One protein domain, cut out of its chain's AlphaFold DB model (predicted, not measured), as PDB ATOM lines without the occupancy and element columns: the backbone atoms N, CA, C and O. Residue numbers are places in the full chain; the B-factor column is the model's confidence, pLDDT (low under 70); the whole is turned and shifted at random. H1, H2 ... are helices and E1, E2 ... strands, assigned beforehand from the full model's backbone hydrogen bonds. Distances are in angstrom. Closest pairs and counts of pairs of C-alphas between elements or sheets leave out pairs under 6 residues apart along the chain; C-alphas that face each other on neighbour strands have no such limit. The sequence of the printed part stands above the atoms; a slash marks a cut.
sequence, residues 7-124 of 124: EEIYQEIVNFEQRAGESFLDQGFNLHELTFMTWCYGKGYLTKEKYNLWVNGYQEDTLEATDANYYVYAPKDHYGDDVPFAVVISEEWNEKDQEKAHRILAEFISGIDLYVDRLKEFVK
ATOM      1  N   GLU A   7     -11.572   4.447  18.720       96.50
ATOM      2  CA  GLU A   7     -10.223   4.113  18.251       96.50
ATOM      3  C   GLU A   7      -9.456   5.374  17.837       96.50
ATOM      4  O   GLU A   7      -8.292   5.512  18.187       96.50
ATOM      5  N   GLU A   8     -10.112   6.333  17.174       96.19
ATOM      6  CA  GLU A   8      -9.500   7.635  16.865       96.19
ATOM      7  C   GLU A   8      -9.049   8.351  18.144       96.19
ATOM      8  O   GLU A   8      -7.928   8.843  18.210       96.19
ATOM      9  N   ILE A   9      -9.885   8.364  19.185       96.62
ATOM     10  CA  ILE A   9      -9.549   8.998  20.468       96.62
ATOM     11  C   ILE A   9      -8.395   8.279  21.169       96.62
ATOM     12  O   ILE A   9      -7.487   8.933  21.674       96.62
ATOM     13  N   TYR A  10      -8.414   6.945  21.196       97.44
ATOM     14  CA  TYR A  10      -7.325   6.156  21.766       97.44
ATOM     15  C   TYR A  10      -5.991   6.473  21.078       97.44
ATOM     16  O   TYR A  10      -4.994   6.727  21.754       97.44
ATOM     17  N   GLN A  11      -5.983   6.519  19.743       96.75
ATOM     18  CA  GLN A  11      -4.785   6.862  18.983       96.75
ATOM     19  C   GLN A  11      -4.325   8.297  19.257       96.75
ATOM     20  O   GLN A  11      -3.126   8.520  19.371       96.75
ATOM     21  N   GLU A  12      -5.230   9.268  19.414       95.38
ATOM     22  CA  GLU A  12      -4.848  10.638  19.790       95.38
ATOM     23  C   GLU A  12      -4.177  10.710  21.168       95.38
ATOM     24  O   GLU A  12      -3.164  11.394  21.305       95.38
ATOM     25  N   ILE A  13      -4.684   9.971  22.164       95.12
ATOM     26  CA  ILE A  13      -4.061   9.879  23.495       95.12
ATOM     27  C   ILE A  13      -2.637   9.320  23.365       95.12
ATOM     28  O   ILE A  13      -1.679   9.963  23.781       95.12
ATOM     29  N   VAL A  14      -2.471   8.170  22.703       95.50
ATOM     30  CA  VAL A  14      -1.155   7.525  22.543       95.50
ATOM     31  C   VAL A  14      -0.186   8.401  21.742       95.50
ATOM     32  O   VAL A  14       0.968   8.578  22.131       95.50
ATOM     33  N   ASN A  15      -0.646   8.988  20.635       94.81
ATOM     34  CA  ASN A  15       0.167   9.876  19.805       94.81
ATOM     35  C   ASN A  15       0.556  11.156  20.550       94.81
ATOM     36  O   ASN A  15       1.593  11.749  20.249       94.81
ATOM     37  N   PHE A  16      -0.275  11.637  21.477       94.00
ATOM     38  CA  PHE A  16       0.085  12.749  22.345       94.00
ATOM     39  C   PHE A  16       1.239  12.355  23.265       94.00
ATOM     40  O   PHE A  16       2.286  12.995  23.216       94.00
ATOM     41  N   GLU A  17       1.090  11.271  24.025       93.19
ATOM     42  CA  GLU A  17       2.097  10.837  25.000       93.19
ATOM     43  C   GLU A  17       3.440  10.515  24.342       93.19
ATOM     44  O   GLU A  17       4.490  10.922  24.830       93.19
ATOM     45  N   GLN A  18       3.427   9.877  23.167       93.38
ATOM     46  CA  GLN A  18       4.647   9.612  22.398       93.38
ATOM     47  C   GLN A  18       5.364  10.889  21.942       93.38
ATOM     48  O   GLN A  18       6.591  10.903  21.843       93.38
ATOM     49  N   ARG A  19       4.619  11.957  21.629       92.75
ATOM     50  CA  ARG A  19       5.194  13.245  21.211       92.75
ATOM     51  C   ARG A  19       5.665  14.081  22.398       92.75
ATOM     52  O   ARG A  19       6.691  14.746  22.278       92.75
ATOM     53  N   ALA A  20       4.906  14.083  23.492       91.06
ATOM     54  CA  ALA A  20       5.172  14.889  24.680       91.06
ATOM     55  C   ALA A  20       6.205  14.242  25.618       91.06
ATOM     56  O   ALA A  20       6.949  14.956  26.283       91.06
ATOM     57  N   GLY A  21       6.279  12.907  25.646       89.94
ATOM     58  CA  GLY A  21       7.096  12.151  26.600       89.94
ATOM     59  C   GLY A  21       6.517  12.111  28.020       89.94
ATOM     60  O   GLY A  21       7.226  11.723  28.943       89.94
ATOM     61  N   GLU A  22       5.256  12.511  28.192       88.50
ATOM     62  CA  GLU A  22       4.545  12.624  29.471       88.50
ATOM     63  C   GLU A  22       3.103  12.113  29.326       88.50
ATOM     64  O   GLU A  22       2.611  11.960  28.204       88.50
ATOM     65  N   SER A  23       2.431  11.862  30.457       89.38
ATOM     66  CA  SER A  23       1.032  11.416  30.502       89.38
ATOM     67  C   SER A  23       0.105  12.438  29.846       89.38
ATOM     68  O   SER A  23       0.210  13.647  30.070       89.38
ATOM     69  N   PHE A  24      -0.872  11.955  29.081       91.75
ATOM     70  CA  PHE A  24      -1.929  12.793  28.514       91.75
ATOM     71  C   PHE A  24      -2.731  13.525  29.604       91.75
ATOM     72  O   PHE A  24      -3.224  14.634  29.387       91.75
ATOM     73  N   LEU A  25      -2.842  12.917  30.788       92.00
ATOM     74  CA  LEU A  25      -3.578  13.463  31.926       92.00
ATOM     75  C   LEU A  25      -2.789  14.552  32.678       92.00
ATOM     76  O   LEU A  25      -3.412  15.461  33.222       92.00
ATOM     77  N   ASP A  26      -1.450  14.540  32.622       86.44
ATOM     78  CA  ASP A  26      -0.593  15.559  33.258       86.44
ATOM     79  C   ASP A  26      -0.667  16.925  32.565       86.44
ATOM     80  O   ASP A  26      -0.465  17.972  33.179       86.44
ATOM     81  N   GLN A  27      -0.988  16.942  31.272       83.00
ATOM     82  CA  GLN A  27      -0.901  18.146  30.441       83.00
ATOM     83  C   GLN A  27      -2.183  18.995  30.443       83.00
ATOM     84  O   GLN A  27      -2.329  19.920  29.645       83.00
ATOM     85  N   GLY A  28      -3.106  18.736  31.377       75.06
ATOM     86  CA  GLY A  28      -4.268  19.595  31.617       75.06
ATOM     87  C   GLY A  28      -5.494  19.265  30.768       75.06
ATOM     88  O   GLY A  28      -6.365  20.123  30.586       75.06
ATOM     89  N   PHE A  29      -5.610  18.030  30.265       87.75
ATOM     90  CA  PHE A  29      -6.895  17.556  29.759       87.75
ATOM     91  C   PHE A  29      -7.928  17.611  30.891       87.75
ATOM     92  O   PHE A  29      -7.794  16.943  31.913       87.75
ATOM     93  N   ASN A  30      -8.975  18.420  30.714       87.31
ATOM     94  CA  ASN A  30      -9.988  18.648  31.742       87.31
ATOM     95  C   ASN A  30     -10.932  17.437  31.866       87.31
ATOM     96  O   ASN A  30     -12.051  17.430  31.328       87.31
ATOM     97  N   LEU A  31     -10.462  16.410  32.572       94.00
ATOM     98  CA  LEU A  31     -11.228  15.244  32.977       94.00
ATOM     99  C   LEU A  31     -11.908  15.509  34.320       94.00
ATOM    100  O   LEU A  31     -11.278  15.424  35.359       94.00
ATOM    101  N   HIS A  32     -13.212  15.786  34.310       95.00
ATOM    102  CA  HIS A  32     -13.960  15.912  35.565       95.00
ATOM    103  C   HIS A  32     -14.116  14.545  36.254       95.00
ATOM    104  O   HIS A  32     -14.759  13.637  35.713       95.00
ATOM    105  N   GLU A  33     -13.564  14.432  37.454       95.38
ATOM    106  CA  GLU A  33     -13.333  13.210  38.226       95.38
ATOM    107  C   GLU A  33     -14.656  12.531  38.581       95.38
ATOM    108  O   GLU A  33     -14.864  11.356  38.272       95.38
ATOM    109  N   LEU A  34     -15.616  13.299  39.120       96.44
ATOM    110  CA  LEU A  34     -16.966  12.808  39.433       96.44
ATOM    111  C   LEU A  34     -17.661  12.206  38.225       96.44
ATOM    112  O   LEU A  34     -18.304  11.162  38.337       96.44
ATOM    113  N   THR A  35     -17.547  12.858  37.072       97.25
ATOM    114  CA  THR A  35     -18.231  12.401  35.861       97.25
ATOM    115  C   THR A  35     -17.614  11.098  35.380       97.25
ATOM    116  O   THR A  35     -18.341  10.151  35.085       97.25
ATOM    117  N   PHE A  36     -16.283  11.036  35.346       98.00
ATOM    118  CA  PHE A  36     -15.549   9.860  34.903       98.00
ATOM    119  C   PHE A  36     -15.753   8.665  35.835       98.00
ATOM    120  O   PHE A  36     -16.189   7.607  35.390       98.00
ATOM    121  N   MET A  37     -15.528   8.833  37.139       98.19
ATOM    122  CA  MET A  37     -15.591   7.729  38.098       98.19
ATOM    123  C   MET A  37     -17.019   7.202  38.282       98.19
ATOM    124  O   MET A  37     -17.226   5.986  38.329       98.19
ATOM    125  N   THR A  38     -18.025   8.085  38.276       98.12
ATOM    126  CA  THR A  38     -19.440   7.663  38.277       98.12
ATOM    127  C   THR A  38     -19.792   6.906  36.998       98.12
ATOM    128  O   THR A  38     -20.492   5.891  37.049       98.12
ATOM    129  N   TRP A  39     -19.295   7.358  35.841       98.31
ATOM    130  CA  TRP A  39     -19.488   6.652  34.575       98.31
ATOM    131  C   TRP A  39     -18.814   5.276  34.594       98.31
ATOM    132  O   TRP A  39     -19.444   4.286  34.219       98.31
ATOM    133  N   CYS A  40     -17.585   5.178  35.110       98.50
ATOM    134  CA  CYS A  40     -16.867   3.915  35.246       98.50
ATOM    135  C   CYS A  40     -17.616   2.921  36.137       98.50
ATOM    136  O   CYS A  40     -17.710   1.739  35.794       98.50
ATOM    137  N   TYR A  41     -18.199   3.395  37.239       98.50
ATOM    138  CA  TYR A  41     -19.077   2.583  38.075       98.50
ATOM    139  C   TYR A  41     -20.325   2.117  37.312       98.50
ATOM    140  O   TYR A  41     -20.613   0.921  37.280       98.50
ATOM    141  N   GLY A  42     -21.023   3.023  36.619       98.12
ATOM    142  CA  GLY A  42     -22.213   2.688  35.824       98.12
ATOM    143  C   GLY A  42     -21.949   1.694  34.684       98.12
ATOM    144  O   GLY A  42     -22.831   0.914  34.326       98.12
ATOM    145  N   LYS A  43     -20.729   1.683  34.140       97.94
ATOM    146  CA  LYS A  43     -20.270   0.748  33.100       97.94
ATOM    147  C   LYS A  43     -19.732  -0.575  33.646       97.94
ATOM    148  O   LYS A  43     -19.496  -1.492  32.864       97.94
ATOM    149  N   GLY A  44     -19.558  -0.689  34.963       97.88
ATOM    150  CA  GLY A  44     -19.047  -1.891  35.618       97.88
ATOM    151  C   GLY A  44     -17.522  -2.032  35.607       97.88
ATOM    152  O   GLY A  44     -17.025  -3.125  35.869       97.88
ATOM    153  N   TYR A  45     -16.767  -0.961  35.335       98.12
ATOM    154  CA  TYR A  45     -15.304  -0.970  35.492       98.12
ATOM    155  C   TYR A  45     -14.873  -0.903  36.963       98.12
ATOM    156  O   TYR A  45     -13.768  -1.322  37.303       98.12
ATOM    157  N   LEU A  46     -15.751  -0.409  37.839       97.19
ATOM    158  CA  LEU A  46     -15.545  -0.363  39.284       97.19
ATOM    159  C   LEU A  46     -16.588  -1.228  39.992       97.19
ATOM    160  O   LEU A  46     -17.770  -1.207  39.644       97.19
ATOM    161  N   THR A  47     -16.166  -1.952  41.030       98.00
ATOM    162  CA  THR A  47     -17.114  -2.558  41.972       98.00
ATOM    163  C   THR A  47     -17.717  -1.477  42.868       98.00
ATOM    164  O   THR A  47     -17.187  -0.367  42.975       98.00
ATOM    165  N   LYS A  48     -18.818  -1.800  43.555       98.00
ATOM    166  CA  LYS A  48     -19.432  -0.885  44.526       98.00
ATOM    167  C   LYS A  48     -18.451  -0.505  45.637       98.00
ATOM    168  O   LYS A  48     -18.417   0.646  46.052       98.00
ATOM    169  N   GLU A  49     -17.659  -1.465  46.109       98.06
ATOM    170  CA  GLU A  49     -16.665  -1.260  47.161       98.06
ATOM    171  C   GLU A  49     -15.602  -0.257  46.711       98.06
ATOM    172  O   GLU A  49     -15.371   0.726  47.410       98.06
ATOM    173  N   LYS A  50     -15.023  -0.445  45.515       97.44
ATOM    174  CA  LYS A  50     -14.045   0.494  44.947       97.44
ATOM    175  C   LYS A  50     -14.630   1.888  44.747       97.44
ATOM    176  O   LYS A  50     -14.006   2.869  45.131       97.44
ATOM    177  N   TYR A  51     -15.834   1.976  44.184       98.31
ATOM    178  CA  TYR A  51     -16.475   3.267  43.953       98.31
ATOM    179  C   TYR A  51     -16.749   4.013  45.265       98.31
ATOM    180  O   TYR A  51     -16.471   5.201  45.359       98.31
ATOM    181  N   ASN A  52     -17.213   3.319  46.308       98.12
ATOM    182  CA  ASN A  52     -17.416   3.927  47.623       98.12
ATOM    183  C   ASN A  52     -16.102   4.394  48.269       98.12
ATOM    184  O   ASN A  52     -16.090   5.447  48.900       98.12
ATOM    185  N   LEU A  53     -15.010   3.634  48.118       97.25
ATOM    186  CA  LEU A  53     -13.687   4.058  48.589       97.25
ATOM    187  C   LEU A  53     -13.243   5.348  47.894       97.25
ATOM    188  O   LEU A  53     -12.829   6.284  48.571       97.25
ATOM    189  N   TRP A  54     -13.402   5.422  46.570       97.75
ATOM    190  CA  TRP A  54     -13.112   6.642  45.820       97.75
ATOM    191  C   TRP A  54     -14.008   7.815  46.248       97.75
ATOM    192  O   TRP A  54     -13.494   8.901  46.473       97.75
ATOM    193  N   VAL A  55     -15.323   7.610  46.421       97.94
ATOM    194  CA  VAL A  55     -16.249   8.670  46.877       97.94
ATOM    195  C   VAL A  55     -15.819   9.242  48.226       97.94
ATOM    196  O   VAL A  55     -15.882  10.454  48.404       97.94
ATOM    197  N   ASN A  56     -15.373   8.397  49.160       96.88
ATOM    198  CA  ASN A  56     -14.865   8.865  50.448       96.88
ATOM    199  C   ASN A  56     -13.597   9.714  50.265       96.88
ATOM    200  O   ASN A  56     -13.555  10.827  50.776       96.88
ATOM    201  N   GLY A  57     -12.619   9.241  49.482       95.75
ATOM    202  CA  GLY A  57     -11.402  10.013  49.186       95.75
ATOM    203  C   GLY A  57     -11.701  11.343  48.486       95.75
ATOM    204  O   GLY A  57     -11.168  12.381  48.862       95.75
ATOM    205  N   TYR A  58     -12.641  11.350  47.539       96.62
ATOM    206  CA  TYR A  58     -13.084  12.562  46.851       96.62
ATOM    207  C   TYR A  58     -13.760  13.557  47.807       96.62
ATOM    208  O   TYR A  58     -13.531  14.759  47.720       96.62
ATOM    209  N   GLN A  59     -14.585  13.078  48.745       96.62
ATOM    210  CA  GLN A  59     -15.207  13.926  49.773       96.62
ATOM    211  C   GLN A  59     -14.193  14.499  50.768       96.62
ATOM    212  O   GLN A  59     -14.428  15.569  51.330       96.62
ATOM    213  N   GLU A  60     -13.099  13.780  50.987       96.25
ATOM    214  CA  GLU A  60     -11.981  14.185  51.836       96.25
ATOM    215  C   GLU A  60     -10.932  15.026  51.085       96.25
ATOM    216  O   GLU A  60      -9.970  15.467  51.710       96.25
ATOM    217  N   ASP A  61     -11.142  15.298  49.788       93.12
ATOM    218  CA  ASP A  61     -10.239  16.063  48.914       93.12
ATOM    219  C   ASP A  61      -8.819  15.468  48.863       93.12
ATOM    220  O   ASP A  61      -7.812  16.176  48.923       93.12
ATOM    221  N   THR A  62      -8.724  14.132  48.808       94.44
ATOM    222  CA  THR A  62      -7.430  13.452  48.685       94.44
ATOM    223  C   THR A  62      -6.913  13.540  47.253       94.44
ATOM    224  O   THR A  62      -7.665  13.317  46.300       94.44
ATOM    225  N   LEU A  63      -5.608  13.790  47.096       89.69
ATOM    226  CA  LEU A  63      -4.961  13.902  45.783       89.69
ATOM    227  C   LEU A  63      -5.246  12.673  44.910       89.69
ATOM    228  O   LEU A  63      -5.589  12.798  43.741       89.69
ATOM    229  N   GLU A  64      -5.189  11.490  45.508       93.06
ATOM    230  CA  GLU A  64      -5.415  10.194  44.875       93.06
ATOM    231  C   GLU A  64      -6.809  10.070  44.240       93.06
ATOM    232  O   GLU A  64      -7.006   9.309  43.292       93.06
ATOM    233  N   ALA A  65      -7.793  10.792  44.778       93.12
ATOM    234  CA  ALA A  65      -9.167  10.783  44.296       93.12
ATOM    235  C   ALA A  65      -9.479  11.950  43.347       93.12
ATOM    236  O   ALA A  65     -10.464  11.859  42.607       93.12
ATOM    237  N   THR A  66      -8.665  13.011  43.358       93.56
ATOM    238  CA  THR A  66      -8.859  14.227  42.553       93.56
ATOM    239  C   THR A  66      -7.896  14.356  41.371       93.56
ATOM    240  O   THR A  66      -8.147  15.149  40.476       93.56
ATOM    241  N   ASP A  67      -6.802  13.596  41.332       92.81
ATOM    242  CA  ASP A  67      -5.844  13.589  40.224       92.81
ATOM    243  C   ASP A  67      -6.026  12.334  39.358       92.81
ATOM    244  O   ASP A  67      -5.937  11.189  39.814       92.81
ATOM    245  N   ALA A  68      -6.287  12.561  38.069       94.31
ATOM    246  CA  ALA A  68      -6.575  11.518  37.097       94.31
ATOM    247  C   ALA A  68      -5.458  10.489  36.932       94.31
ATOM    248  O   ALA A  68      -5.757   9.322  36.664       94.31
ATOM    249  N   ASN A  69      -4.197  10.874  37.134       90.75
ATOM    250  CA  ASN A  69      -3.078   9.939  37.040       90.75
ATOM    251  C   ASN A  69      -3.138   8.852  38.117       90.75
ATOM    252  O   ASN A  69      -2.661   7.746  37.886       90.75
ATOM    253  N   TYR A  70      -3.780   9.134  39.252       92.75
ATOM    254  CA  TYR A  70      -3.937   8.182  40.345       92.75
ATOM    255  C   TYR A  70      -5.134   7.257  40.109       92.75
ATOM    256  O   TYR A  70      -5.019   6.038  40.229       92.75
ATOM    257  N   TYR A  71      -6.301   7.799  39.745       94.69
ATOM    258  CA  TYR A  71      -7.519   6.983  39.671       94.69
ATOM    259  C   TYR A  71      -7.763   6.310  38.308       94.69
ATOM    260  O   TYR A  71      -8.566   5.373  38.244       94.69
ATOM    261  N   VAL A  72      -7.110   6.731  37.215       96.44
ATOM    262  CA  VAL A  72      -7.261   6.081  35.893       96.44
ATOM    263  C   VAL A  72      -6.395   4.822  35.789       96.44
ATOM    264  O   VAL A  72      -6.917   3.756  35.442       96.44
ATOM    265  N   TYR A  73      -5.105   4.916  36.124       95.56
ATOM    266  CA  TYR A  73      -4.175   3.785  36.122       95.56
ATOM    267  C   TYR A  73      -3.170   3.863  37.278       95.56
ATOM    268  O   TYR A  73      -2.310   4.734  37.291       95.56
ATOM    269  N   ALA A  74      -3.236   2.900  38.200       94.44
ATOM    270  CA  ALA A  74      -2.354   2.825  39.361       94.44
ATOM    271  C   ALA A  74      -1.548   1.513  39.387       94.44
ATOM    272  O   ALA A  74      -2.032   0.494  39.895       94.44
ATOM    273  N   PRO A  75      -0.322   1.495  38.843       91.50
ATOM    274  CA  PRO A  75       0.624   0.417  39.089       91.50
ATOM    275  C   PRO A  75       1.204   0.513  40.516       91.50
ATOM    276  O   PRO A  75       1.650   1.576  40.958       91.50
ATOM    277  N   LYS A  76       1.166  -0.593  41.268       91.00
ATOM    278  CA  LYS A  76       1.524  -0.627  42.698       91.00
ATOM    279  C   LYS A  76       3.012  -0.414  42.977       91.00
ATOM    280  O   LYS A  76       3.367   0.040  44.059       91.00
ATOM    281  N   ASP A  77       3.893  -0.719  42.035       87.19
ATOM    282  CA  ASP A  77       5.325  -0.409  42.130       87.19
ATOM    283  C   ASP A  77       5.616   1.103  42.163       87.19
ATOM    284  O   ASP A  77       6.642   1.511  42.708       87.19
ATOM    285  N   HIS A  78       4.702   1.929  41.643       83.94
ATOM    286  CA  HIS A  78       4.789   3.390  41.692       83.94
ATOM    287  C   HIS A  78       3.927   4.019  42.791       83.94
ATOM    288  O   HIS A  78       4.369   4.976  43.425       83.94
ATOM    289  N   TYR A  79       2.722   3.491  43.028       83.75
ATOM    290  CA  TYR A  79       1.735   4.095  43.936       83.75
ATOM    291  C   TYR A  79       1.447   3.281  45.207       83.75
ATOM    292  O   TYR A  79       0.598   3.662  46.006       83.75
ATOM    293  N   GLY A  80       2.099   2.135  45.400       83.94
ATOM    294  CA  GLY A  80       1.786   1.230  46.503       83.94
ATOM    295  C   GLY A  80       0.331   0.745  46.477       83.94
ATOM    296  O   GLY A  80      -0.284   0.602  45.420       83.94
ATOM    297  N   ASP A  81      -0.229   0.506  47.662       83.12
ATOM    298  CA  ASP A  81      -1.650   0.178  47.847       83.12
ATOM    299  C   ASP A  81      -2.513   1.439  48.095       83.12
ATOM    300  O   ASP A  81      -3.661   1.322  48.531       83.12
ATOM    301  N   ASP A  82      -1.987   2.637  47.809       84.38
ATOM    302  CA  ASP A  82      -2.605   3.922  48.179       84.38
ATOM    303  C   ASP A  82      -3.824   4.275  47.305       84.38
ATOM    304  O   ASP A  82      -4.692   5.050  47.707       84.38
ATOM    305  N   VAL A  83      -3.954   3.631  46.139       90.31
ATOM    306  CA  VAL A  83      -5.039   3.850  45.163       90.31
ATOM    307  C   VAL A  83      -5.883   2.586  44.923       90.31
ATOM    308  O   VAL A  83      -6.040   2.108  43.793       90.31
ATOM    309  N   PRO A  84      -6.513   2.005  45.967       94.00
ATOM    310  CA  PRO A  84      -7.238   0.733  45.853       94.00
ATOM    311  C   PRO A  84      -8.495   0.833  44.970       94.00
ATOM    312  O   PRO A  84      -9.087  -0.178  44.574       94.00
ATOM    313  N   PHE A  85      -8.920   2.058  44.672       95.31
ATOM    314  CA  PHE A  85     -10.099   2.379  43.887       95.31
ATOM    315  C   PHE A  85      -9.805   2.752  42.430       95.31
ATOM    316  O   PHE A  85     -10.759   3.011  41.695       95.31
ATOM    317  N   ALA A  86      -8.540   2.758  41.992       97.00
ATOM    318  CA  ALA A  86      -8.221   3.058  40.602       97.00
ATOM    319  C   ALA A  86      -8.926   2.089  39.634       97.00
ATOM    320  O   ALA A  86      -9.170   0.906  39.940       97.00
ATOM    321  N   VAL A  87      -9.273   2.617  38.460       97.62
ATOM    322  CA  VAL A  87     -10.017   1.909  37.410       97.62
ATOM    323  C   VAL A  87      -9.206   0.730  36.881       97.62
ATOM    324  O   VAL A  87      -9.729  -0.381  36.753       97.62
ATOM    325  N   VAL A  88      -7.916   0.946  36.636       97.44
ATOM    326  CA  VAL A  88      -6.958  -0.113  36.321       97.44
ATOM    327  C   VAL A  88      -5.873  -0.134  37.394       97.44
ATOM    328  O   VAL A  88      -5.279   0.893  37.693       97.44
ATOM    329  N   ILE A  89      -5.634  -1.311  37.977       95.56
ATOM    330  CA  ILE A  89      -4.580  -1.553  38.971       95.56
ATOM    331  C   ILE A  89      -3.723  -2.704  38.456       95.56
ATOM    332  O   ILE A  89      -4.279  -3.727  38.043       95.56
ATOM    333  N   SER A  90      -2.405  -2.549  38.513       94.12
ATOM    334  CA  SER A  90      -1.432  -3.593  38.180       94.12
ATOM    335  C   SER A  90      -0.382  -3.723  39.286       94.12
ATOM    336  O   SER A  90      -0.173  -2.784  40.045       94.12
ATOM    337  N   GLU A  91       0.259  -4.887  39.421       92.50
ATOM    338  CA  GLU A  91       1.325  -5.074  40.427       92.50
ATOM    339  C   GLU A  91       2.584  -4.271  40.076       92.50
ATOM    340  O   GLU A  91       3.217  -3.690  40.948       92.50
ATOM    341  N   GLU A  92       2.897  -4.194  38.787       94.44
ATOM    342  CA  GLU A  92       3.964  -3.370  38.226       94.44
ATOM    343  C   GLU A  92       3.445  -2.630  36.994       94.44
ATOM    344  O   GLU A  92       2.440  -3.045  36.387       94.44
ATOM    345  N   TRP A  93       4.098  -1.531  36.625       93.12
ATOM    346  CA  TRP A  93       3.755  -0.832  35.392       93.12
ATOM    347  C   TRP A  93       3.928  -1.758  34.186       93.12
ATOM    348  O   TRP A  93       4.942  -2.442  34.042       93.12
ATOM    349  N   ASN A  94       2.928  -1.786  33.304       94.81
ATOM    350  CA  ASN A  94       3.017  -2.529  32.057       94.81
ATOM    351  C   ASN A  94       2.151  -1.917  30.950       94.81
ATOM    352  O   ASN A  94       1.064  -1.390  31.193       94.81
ATOM    353  N   GLU A  95       2.613  -2.073  29.708       94.12
ATOM    354  CA  GLU A  95       1.968  -1.506  28.516       94.12
ATOM    355  C   GLU A  95       0.527  -1.997  28.324       94.12
ATOM    356  O   GLU A  95      -0.329  -1.250  27.859       94.12
ATOM    357  N   LYS A  96       0.226  -3.244  28.699       96.69
ATOM    358  CA  LYS A  96      -1.098  -3.844  28.486       96.69
ATOM    359  C   LYS A  96      -2.161  -3.214  29.386       96.69
ATOM    360  O   LYS A  96      -3.280  -2.959  28.936       96.69
ATOM    361  N   ASP A  97      -1.845  -2.999  30.658       96.88
ATOM    362  CA  ASP A  97      -2.764  -2.363  31.599       96.88
ATOM    363  C   ASP A  97      -2.858  -0.854  31.345       96.88
ATOM    364  O   ASP A  97      -3.958  -0.301  31.429       96.88
ATOM    365  N   GLN A  98      -1.771  -0.212  30.903       95.62
ATOM    366  CA  GLN A  98      -1.831   1.164  30.409       95.62
ATOM    367  C   GLN A  98      -2.739   1.283  29.173       95.62
ATOM    368  O   GLN A  98      -3.643   2.118  29.147       95.62
ATOM    369  N   GLU A  99      -2.580   0.405  28.174       97.19
ATOM    370  CA  GLU A  99      -3.460   0.348  27.000       97.19
ATOM    371  C   GLU A  99      -4.920   0.176  27.428       97.19
ATOM    372  O   GLU A  99      -5.808   0.875  26.935       97.19
ATOM    373  N   LYS A 100      -5.191  -0.725  28.379       98.00
ATOM    374  CA  LYS A 100      -6.537  -0.919  28.920       98.00
ATOM    375  C   LYS A 100      -7.092   0.371  29.530       98.00
ATOM    376  O   LYS A 100      -8.248   0.702  29.270       98.00
ATOM    377  N   ALA A 101      -6.295   1.095  30.313       97.56
ATOM    378  CA  ALA A 101      -6.703   2.360  30.913       97.56
ATOM    379  C   ALA A 101      -7.023   3.418  29.844       97.56
ATOM    380  O   ALA A 101      -8.105   4.011  29.867       97.56
ATOM    381  N   HIS A 102      -6.159   3.572  28.835       97.81
ATOM    382  CA  HIS A 102      -6.393   4.479  27.707       97.81
ATOM    383  C   HIS A 102      -7.635   4.105  26.902       97.81
ATOM    384  O   HIS A 102      -8.382   4.986  26.482       97.81
ATOM    385  N   ARG A 103      -7.909   2.813  26.701       98.38
ATOM    386  CA  ARG A 103      -9.117   2.368  25.992       98.38
ATOM    387  C   ARG A 103     -10.397   2.683  26.759       98.38
ATOM    388  O   ARG A 103     -11.385   3.050  26.122       98.38
ATOM    389  N   ILE A 104     -10.385   2.572  28.089       98.50
ATOM    390  CA  ILE A 104     -11.514   2.976  28.945       98.50
ATOM    391  C   ILE A 104     -11.706   4.495  28.884       98.50
ATOM    392  O   ILE A 104     -12.831   4.964  28.708       98.50
ATOM    393  N   LEU A 105     -10.617   5.265  28.965       97.69
ATOM    394  CA  LEU A 105     -10.659   6.722  28.831       97.69
ATOM    395  C   LEU A 105     -11.198   7.146  27.456       97.69
ATOM    396  O   LEU A 105     -12.079   8.000  27.371       97.69
ATOM    397  N   ALA A 106     -10.739   6.502  26.384       97.75
ATOM    398  CA  ALA A 106     -11.217   6.756  25.032       97.75
ATOM    399  C   ALA A 106     -12.704   6.422  24.862       97.75
ATOM    400  O   ALA A 106     -13.433   7.170  24.209       97.75
ATOM    401  N   GLU A 107     -13.176   5.336  25.481       98.12
ATOM    402  CA  GLU A 107     -14.600   4.995  25.498       98.12
ATOM    403  C   GLU A 107     -15.420   6.093  26.180       98.12
ATOM    404  O   GLU A 107     -16.402   6.564  25.603       98.12
ATOM    405  N   PHE A 108     -14.988   6.543  27.362       97.75
ATOM    406  CA  PHE A 108     -15.643   7.620  28.099       97.75
ATOM    407  C   PHE A 108     -15.730   8.908  27.273       97.75
ATOM    408  O   PHE A 108     -16.820   9.458  27.106       97.75
ATOM    409  N   ILE A 109     -14.600   9.354  26.714       96.88
ATOM    410  CA  ILE A 109     -14.529  10.573  25.902       96.88
ATOM    411  C   ILE A 109     -15.453  10.447  24.687       96.88
ATOM    412  O   ILE A 109     -16.223  11.361  24.416       96.88
ATOM    413  N   SER A 110     -15.432   9.305  23.991       96.25
ATOM    414  CA  SER A 110     -16.270   9.072  22.805       96.25
ATOM    415  C   SER A 110     -17.770   9.054  23.109       96.25
ATOM    416  O   SER A 110     -18.584   9.357  22.239       96.25
ATOM    417  N   GLY A 111     -18.141   8.697  24.342       94.31
ATOM    418  CA  GLY A 111     -19.529   8.570  24.773       94.31
ATOM    419  C   GLY A 111     -20.196   9.891  25.155       94.31
ATOM    420  O   GLY A 111     -21.404   9.899  25.399       94.31
ATOM    421  N   ILE A 112     -19.440  10.990  25.245       93.88
ATOM    422  CA  ILE A 112     -19.939  12.282  25.723       93.88
ATOM    423  C   ILE A 112     -19.389  13.410  24.838       93.88
ATOM    424  O   ILE A 112     -18.217  13.767  24.939       93.88
ATOM    425  N   ASP A 113     -20.259  14.036  24.037       93.38
ATOM    426  CA  ASP A 113     -19.893  15.080  23.060       93.38
ATOM    427  C   ASP A 113     -19.014  16.198  23.649       93.38
ATOM    428  O   ASP A 113     -18.048  16.625  23.020       93.38
ATOM    429  N   LEU A 114     -19.292  16.627  24.888       94.19
ATOM    430  CA  LEU A 114     -18.490  17.633  25.594       94.19
ATOM    431  C   LEU A 114     -17.008  17.236  25.703       94.19
ATOM    432  O   LEU A 114     -16.135  18.083  25.534       94.19
ATOM    433  N   TYR A 115     -16.711  15.970  26.004       95.44
ATOM    434  CA  TYR A 115     -15.331  15.503  26.135       95.44
ATOM    435  C   TYR A 115     -14.665  15.305  24.778       95.44
ATOM    436  O   TYR A 115     -13.474  15.582  24.653       95.44
ATOM    437  N   VAL A 116     -15.423  14.909  23.751       94.81
ATOM    438  CA  VAL A 116     -14.926  14.901  22.367       94.81
ATOM    439  C   VAL A 116     -14.494  16.309  21.952       94.81
ATOM    440  O   VAL A 116     -13.428  16.482  21.362       94.81
ATOM    441  N   ASP A 117     -15.299  17.324  22.257       93.12
ATOM    442  CA  ASP A 117     -14.979  18.707  21.904       93.12
ATOM    443  C   ASP A 117     -13.789  19.248  22.714       93.12
ATOM    444  O   ASP A 117     -12.897  19.855  22.123       93.12
ATOM    445  N   ARG A 118     -13.687  18.922  24.013       93.38
ATOM    446  CA  ARG A 118     -12.488  19.215  24.827       93.38
ATOM    447  C   ARG A 118     -11.227  18.574  24.257       93.38
ATOM    448  O   ARG A 118     -10.201  19.236  24.172       93.38
ATOM    449  N   LEU A 119     -11.297  17.308  23.838       93.31
ATOM    450  CA  LEU A 119     -10.155  16.625  23.232       93.31
ATOM    451  C   LEU A 119      -9.720  17.334  21.948       93.31
ATOM    452  O   LEU A 119      -8.540  17.610  21.776       93.31
ATOM    453  N   LYS A 120     -10.666  17.690  21.072       91.19
ATOM    454  CA  LYS A 120     -10.363  18.437  19.840       91.19
ATOM    455  C   LYS A 120      -9.745  19.804  20.106       91.19
ATOM    456  O   LYS A 120      -9.056  20.316  19.234       91.19
ATOM    457  N   GLU A 121     -10.066  20.452  21.219       89.94
ATOM    458  CA  GLU A 121      -9.421  21.707  21.618       89.94
ATOM    459  C   GLU A 121      -8.016  21.468  22.160       89.94
ATOM    460  O   GLU A 121      -7.114  22.228  21.832       89.94
ATOM    461  N   PHE A 122      -7.836  20.394  22.922       88.75
ATOM    462  CA  PHE A 122      -6.568  20.013  23.527       88.75
ATOM    463  C   PHE A 122      -5.501  19.596  22.503       88.75
ATOM    464  O   PHE A 122      -4.338  19.949  22.657       88.75
ATOM    465  N   VAL A 123      -5.881  18.858  21.452       85.00
ATOM    466  CA  VAL A 123      -4.928  18.316  20.458       85.00
ATOM    467  C   VAL A 123      -4.637  19.245  19.267       85.00
ATOM    468  O   VAL A 123      -3.888  18.853  18.370       85.00
ATOM    469  N   LYS A 124      -5.244  20.439  19.216       80.19
ATOM    470  CA  LYS A 124      -4.992  21.457  18.173       80.19
ATOM    471  C   LYS A 124      -3.645  22.141  18.352       80.19
ATOM    472  O   LYS A 124      -3.006  22.395  17.306       80.19
TER     473      LYS A 124
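Overview. This is residues 7 to 124 of the 124 residues of an uncharacterized protein of Bacillus sp. M6-12 (UniProt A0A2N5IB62). A small parallel sheet of two short strands, E1 and E2, sits beside the long helix H7, which runs through the middle of the body; H1 crosses H7 on the side away from the sheet, and H8 turns off the end of H7 at a corner. Beyond H7, on the sheet's side, lie the helical hairpin of H2 and H3 and the short helices H4, H5 and H6. The 118 printed residues hold eight named helices and two named strands, in the order H1 H2 H3 H4 H5 E1 H6 E2 H7 H8, and the class is mostly helix. The whole is compact, with a radius of gyration of the C-alphas of 13.6 A, and spans 37 by 29 by 24 A.

Arrangement. E1, residues 73 to 75, and E2, residues 88 to 90, are parallel neighbours at 11 degrees, with N 74 and O 88 within hydrogen-bond range at 2.9 A. With H6, residues 76 to 79, they form a strand-helix-strand unit, two parallel neighbour strands with a helix between them in the chain. The closest C-alphas of E2 and H7, residues 95 to 110, are those of Val 88 and Ala 101, 6.0 A apart. H1, residues 7 to 20, touches H7 at a steep tilt of 58 degrees, opposite ways; their closest C-alphas, of Tyr 10 and Ala 106, are 5.1 A apart. H8, residues 113 to 122, touches H7 only at the corner, with C-alphas 109 and 115 closest at 5.0 A. H1 and H8 are near each other. H2, residues 33 to 43, and H3, residues 48 to 59, form a hairpin at a shallow tilt of 9 degrees, closest at the C-alphas of Tyr 41 and Tyr 51, 6.5 A. H2 is close to H7 but not clearly touching, with C-alphas 36 and 108 closest at 7.2 A. H4, residues 63 to 66, touches H3, C-alphas 58 and 65 being closest at 5.0 A, and touches H5, residues 68 to 72, only at the corner, C-alphas 64 and 70 being closest at 5.2 A. H1 and H3 are apart. Every O i to N i+4 pair is within hydrogen-bond range in H1, H2, H3, H5, H7 and H8; H4 and H6 are too short for such a pair.

Along the chain. H1 begins at C-alpha 7 (-10.223, 4.113, 18.251) and is 19.9 A long. H7 runs 21.8 A from C-alpha 95 (1.968, -1.506, 28.516); H3 measures 16.3 A, H2 15.2 A and H8 14.2 A. H8 ends at C-alpha 122 (-6.568, 20.013, 23.527).

Size, cuts and confidence. The C-alphas farthest apart, of Glu 49 and Lys 124, are 38.6 A apart. The printed part has no cut. The link from H1 to H2, residues 21 to 32, is long. The mean pLDDT of the printed part is 94.0, and no printed residue is under 70.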